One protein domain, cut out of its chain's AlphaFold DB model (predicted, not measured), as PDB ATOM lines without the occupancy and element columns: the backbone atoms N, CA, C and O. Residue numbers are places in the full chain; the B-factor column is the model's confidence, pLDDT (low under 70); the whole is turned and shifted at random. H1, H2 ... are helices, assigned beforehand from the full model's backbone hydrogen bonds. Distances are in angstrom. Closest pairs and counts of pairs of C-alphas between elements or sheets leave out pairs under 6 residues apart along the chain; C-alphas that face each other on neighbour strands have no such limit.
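AT A GLANCE: This is residues 83 to 122 of the 122 residues of an uncharacterized protein of Clostridiales bacterium 52_15 (UniProt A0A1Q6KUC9). You see a long helix, H1, along one side, with two shorter helices set opposite it: H2 stands crosswise near the last residues of H1, and H3 stands slanted near its first. Behind H3 an extended tail, residues 116 to 122, leads away from the helices. The printed part has 40 residues with three named helices, in the order H1, H2, H3, and no named strand; the class is all helix. The whole is compact, with a radius of gyration of the C-alphas of 10.0 A, and the C-alphas span 27 by 25 by 14 A.

IN THESE COORDINATES: Find C-alpha 83 at (26.635, 6.864, 13.997); from there H1, residues 83 to 93, runs 15.5 A to C-alpha 93 at (23.086, 8.989, 28.968). Next look at H2, residues 100 to 107, 10.5 A long. H3, residues 110 to 115, is 8.8 A long and ends at C-alpha 115, (17.736, 1.198, 12.357).

HOW THE PARTS SIT: Start at H1 and look to Gln 91: its C-alpha and that of Ala 106, the closest of H1 and H2, are 5.1 A apart. H1 and H2 only just touch, with 3 pairs of C-alphas within 8 A, and are about perpendicular at 78 degrees. Near the other end of H1, it touches H3, where the closest C-alphas, of Glu 84 and Lys 114, are 6.6 A apart. These two run opposite ways at a steep tilt of 52 degrees. H2 and H3 are close but not clearly touching: their closest C-alphas, of Ile 105 and Leu 113, are 7.4 A apart. In H1 and H2 every O i to N i+4 pair is within hydrogen-bond range; in H3, 1 of 2.

THE WHOLE: The two C-alphas farthest apart are those of Ser 109 and Glu 122, the chain's last residue, at 29.0 A. The printed part has no cut. The link from H1 to H2 is short and the link from H2 to H3 is tight. The mean pLDDT of the printed part is 92.4, and no printed residue is under 70.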
ATOM      1  N   PRO A  83      28.042   6.762  13.656       91.56
ATOM      2  CA  PRO A  83      26.635   6.864  13.997       91.56
ATOM      3  C   PRO A  83      26.162   5.743  14.929       91.56
ATOM      4  O   PRO A  83      25.132   5.930  15.565       91.56
ATOM      5  N   GLU A  84      26.828   4.588  14.990       91.81
ATOM      6  CA  GLU A  84      26.461   3.508  15.913       91.81
ATOM      7  C   GLU A  84      26.912   3.848  17.335       91.81
ATOM      8  O   GLU A  84      26.073   3.891  18.235       91.81
ATOM      9  N   GLU A  85      28.184   4.212  17.511       92.56
ATOM     10  CA  GLU A  85      28.730   4.626  18.815       92.56
ATOM     11  C   GLU A  85      27.998   5.859  19.369       92.56
ATOM     12  O   GLU A  85      27.681   5.912  20.557       92.56
ATOM     13  N   LEU A  86      27.639   6.824  18.511       92.75
ATOM     14  CA  LEU A  86      26.857   7.989  18.931       92.75
ATOM     15  C   LEU A  86      25.480   7.595  19.481       92.75
ATOM     16  O   LEU A  86      25.023   8.172  20.465       92.75
ATOM     17  N   LYS A  87      24.796   6.632  18.857       93.62
ATOM     18  CA  LYS A  87      23.481   6.191  19.339       93.62
ATOM     19  C   LYS A  87      23.589   5.439  20.657       93.62
ATOM     20  O   LYS A  87      22.735   5.637  21.515       93.62
ATOM     21  N   GLU A  88      24.611   4.599  20.814       92.31
ATOM     22  CA  GLU A  88      24.884   3.924  22.086       92.31
ATOM     23  C   GLU A  88      25.161   4.944  23.193       92.31
ATOM     24  O   GLU A  88      24.578   4.848  24.271       92.31
ATOM     25  N   LEU A  89      25.975   5.967  22.908       92.50
ATOM     26  CA  LEU A  89      26.259   7.044  23.853       92.50
ATOM     27  C   LEU A  89      24.989   7.808  24.245       92.50
ATOM     28  O   LEU A  89      24.797   8.110  25.421       92.50
ATOM     29  N   ILE A  90      24.120   8.114  23.274       92.31
ATOM     30  CA  ILE A  90      22.829   8.753  23.548       92.31
ATOM     31  C   ILE A  90      21.995   7.841  24.447       92.31
ATOM     32  O   ILE A  90      21.569   8.293  25.496       92.31
ATOM     33  N   GLN A  91      21.807   6.568  24.094       93.31
ATOM     34  CA  GLN A  91      21.009   5.631  24.889       93.31
ATOM     35  C   GLN A  91      21.513   5.489  26.338       93.31
ATOM     36  O   GLN A  91      20.701   5.406  27.253       93.31
ATOM     37  N   GLU A  92      22.829   5.468  26.562       90.81
ATOM     38  CA  GLU A  92      23.423   5.293  27.899       90.81
ATOM     39  C   GLU A  92      23.241   6.523  28.811       90.81
ATOM     40  O   GLU A  92      23.212   6.390  30.037       90.81
ATOM     41  N   TYR A  93      23.112   7.720  28.230       90.44
ATOM     42  CA  TYR A  93      23.086   8.989  28.968       90.44
ATOM     43  C   TYR A  93      21.817   9.820  28.751       90.44
ATOM     44  O   TYR A  93      21.742  10.949  29.241       90.44
ATOM     45  N   ILE A  94      20.829   9.292  28.028       91.75
ATOM     46  CA  ILE A  94      19.557   9.971  27.809       91.75
ATOM     47  C   ILE A  94      18.763  10.047  29.116       91.75
ATOM     48  O   ILE A  94      18.723   9.099  29.898       91.75
ATOM     49  N   ASP A  95      18.131  11.193  29.349       92.56
ATOM     50  CA  ASP A  95      17.188  11.365  30.449       92.56
ATOM     51  C   ASP A  95      15.834  10.769  30.051       92.56
ATOM     52  O   ASP A  95      15.089  11.373  29.276       92.56
ATOM     53  N   GLU A  96      15.536   9.569  30.550       92.62
ATOM     54  CA  GLU A  96      14.310   8.839  30.214       92.62
ATOM     55  C   GLU A  96      13.022   9.550  30.659       92.62
ATOM     56  O   GLU A  96      11.957   9.263  30.115       92.62
ATOM     57  N   GLU A  97      13.100  10.492  31.606       93.62
ATOM     58  CA  GLU A  97      11.940  11.236  32.113       93.62
ATOM     59  C   GLU A  97      11.630  12.494  31.288       93.62
ATOM     60  O   GLU A  97      10.571  13.104  31.452       93.62
ATOM     61  N   ALA A  98      12.527  12.891  30.380       93.94
ATOM     62  CA  ALA A  98      12.393  14.145  29.646       93.94
ATOM     63  C   ALA A  98      11.226  14.143  28.639       93.94
ATOM     64  O   ALA A  98      10.611  15.186  28.410       93.94
ATOM     65  N   SER A  99      10.941  13.000  28.001       95.19
ATOM     66  CA  SER A  99       9.819  12.815  27.060       95.19
ATOM     67  C   SER A  99       9.616  11.341  26.696       95.19
ATOM     68  O   SER A  99      10.511  10.518  26.909       95.19
ATOM     69  N   ASP A 100       8.480  11.023  26.073       95.81
ATOM     70  CA  ASP A 100       8.175   9.675  25.577       95.81
ATOM     71  C   ASP A 100       9.241   9.179  24.583       95.81
ATOM     72  O   ASP A 100       9.676   8.032  24.666       95.81
ATOM     73  N   GLU A 101       9.759  10.044  23.702       94.81
ATOM     74  CA  GLU A 101      10.821   9.666  22.766       94.81
ATOM     75  C   GLU A 101      12.130   9.318  23.482       94.81
ATOM     76  O   GLU A 101      12.870   8.441  23.033       94.81
ATOM     77  N   HIS A 102      12.436   9.989  24.595       95.00
ATOM     78  CA  HIS A 102      13.631   9.668  25.376       95.00
ATOM     79  C   HIS A 102      13.496   8.295  26.033       95.00
ATOM     80  O   HIS A 102      14.432   7.493  25.980       95.00
ATOM     81  N   LEU A 103      12.314   8.000  26.575       94.88
ATOM     82  CA  LEU A 103      11.985   6.696  27.139       94.88
ATOM     83  C   LEU A 103      12.052   5.579  26.085       94.88
ATOM     84  O   LEU A 103      12.583   4.501  26.362       94.88
ATOM     85  N   ASP A 104      11.552   5.833  24.875       94.88
ATOM     86  CA  ASP A 104      11.598   4.882  23.761       94.88
ATOM     87  C   ASP A 104      13.041   4.571  23.338       94.88
ATOM     88  O   ASP A 104      13.390   3.409  23.133       94.88
ATOM     89  N   ILE A 105      13.912   5.583  23.262       94.12
ATOM     90  CA  ILE A 105      15.340   5.397  22.952       94.12
ATOM     91  C   ILE A 105      16.066   4.663  24.085       94.12
ATOM     92  O   ILE A 105      16.848   3.747  23.812       94.12
ATOM     93  N   ALA A 106      15.789   5.010  25.344       94.50
ATOM     94  CA  ALA A 106      16.358   4.328  26.507       94.50
ATOM     95  C   ALA A 106      16.010   2.828  26.512       94.50
ATOM     96  O   ALA A 106      16.847   1.988  26.843       94.50
ATOM     97  N   LYS A 107      14.790   2.479  26.081       94.56
ATOM     98  CA  LYS A 107      14.285   1.097  26.038       94.56
ATOM     99  C   LYS A 107      14.531   0.366  24.717       94.56
ATOM    100  O   LYS A 107      14.291  -0.841  24.653       94.56
ATOM    101  N   ALA A 108      14.999   1.057  23.681       95.19
ATOM    102  CA  ALA A 108      15.222   0.468  22.368       95.19
ATOM    103  C   ALA A 108      16.231  -0.689  22.429       95.19
ATOM    104  O   ALA A 108      17.316  -0.591  23.007       95.19
ATOM    105  N   SER A 109      15.918  -1.795  21.763       95.25
ATOM    106  CA  SER A 109      16.891  -2.863  21.551       95.25
ATOM    107  C   SER A 109      18.021  -2.397  20.628       95.25
ATOM    108  O   SER A 109      17.837  -1.537  19.767       95.25
ATOM    109  N   GLN A 110      19.184  -3.050  20.700       93.19
ATOM    110  CA  GLN A 110      20.306  -2.771  19.789       93.19
ATOM    111  C   GLN A 110      19.923  -2.895  18.303       93.19
ATOM    112  O   GLN A 110      20.446  -2.187  17.443       93.19
ATOM    113  N   LYS A 111      18.963  -3.773  17.984       94.38
ATOM    114  CA  LYS A 111      18.435  -3.930  16.625       94.38
ATOM    115  C   LYS A 111      17.597  -2.725  16.192       94.38
ATOM    116  O   LYS A 111      17.662  -2.332  15.028       94.38
ATOM    117  N   GLU A 112      16.786  -2.172  17.088       93.94
ATOM    118  CA  GLU A 112      15.996  -0.965  16.824       93.94
ATOM    119  C   GLU A 112      16.914   0.249  16.717       93.94
ATOM    120  O   GLU A 112      16.867   0.954  15.712       93.94
ATOM    121  N   LEU A 113      17.847   0.407  17.659       93.44
ATOM    122  CA  LEU A 113      18.817   1.499  17.692       93.44
ATOM    123  C   LEU A 113      19.627   1.595  16.385       93.44
ATOM    124  O   LEU A 113      19.739   2.662  15.778       93.44
ATOM    125  N   LYS A 114      20.111   0.463  15.856       91.69
ATOM    126  CA  LYS A 114      20.818   0.425  14.560       91.69
ATOM    127  C   LYS A 114      19.969   0.932  13.387       91.69
ATOM    128  O   LYS A 114      20.521   1.560  12.486       91.69
ATOM    129  N   GLN A 115      18.650   0.742  13.414       93.88
ATOM    130  CA  GLN A 115      17.736   1.198  12.357       93.88
ATOM    131  C   GLN A 115      17.359   2.683  12.463       93.88
ATOM    132  O   GLN A 115      16.959   3.278  11.461       93.88
ATOM    133  N   ILE A 116      17.506   3.299  13.637       92.19
ATOM    134  CA  ILE A 116      17.241   4.732  13.828       92.19
ATOM    135  C   ILE A 116      18.239   5.553  13.007       92.19
ATOM    136  O   ILE A 116      19.429   5.248  12.954       92.19
ATOM    137  N   ARG A 117      17.782   6.611  12.335       92.00
ATOM    138  CA  ARG A 117      18.658   7.464  11.523       92.00
ATOM    139  C   ARG A 117      19.226   8.611  12.356       92.00
ATOM    140  O   ARG A 117      18.470   9.338  12.986       92.00
ATOM    141  N   VAL A 118      20.537   8.828  12.264       90.44
ATOM    142  CA  VAL A 118      21.193  10.048  12.761       90.44
ATOM    143  C   VAL A 118      21.252  11.072  11.632       90.44
ATOM    144  O   VAL A 118      21.611  10.742  10.499       90.44
ATOM    145  N   VAL A 119      20.888  12.316  11.939       90.44
ATOM    146  CA  VAL A 119      20.953  13.448  11.010       90.44
ATOM    147  C   VAL A 119      21.789  14.549  11.653       90.44
ATOM    148  O   VAL A 119      21.469  15.002  12.748       90.44
ATOM    149  N   LEU A 120      22.854  14.977  10.972       86.31
ATOM    150  CA  LEU A 120      23.637  16.144  11.370       86.31
ATOM    151  C   LEU A 120      22.971  17.392  10.789       86.31
ATOM    152  O   LEU A 120      22.694  17.442   9.590       86.31
ATOM    153  N   LYS A 121      22.669  18.364  11.649       86.88
ATOM    154  CA  LYS A 121      22.070  19.637  11.241       86.88
ATOM    155  C   LYS A 121      23.142  20.552  10.636       86.88
ATOM    156  O   LYS A 121      24.268  20.564  11.128       86.88
ATOM    157  N   GLU A 122      22.762  21.291   9.596       74.50
ATOM    158  CA  GLU A 122      23.570  22.340   8.951       74.50
ATOM    159  C   GLU A 122      23.606  23.645   9.759       74.50
ATOM    160  O   GLU A 122      22.577  23.985  10.400       74.50
TER     161      GLU A 122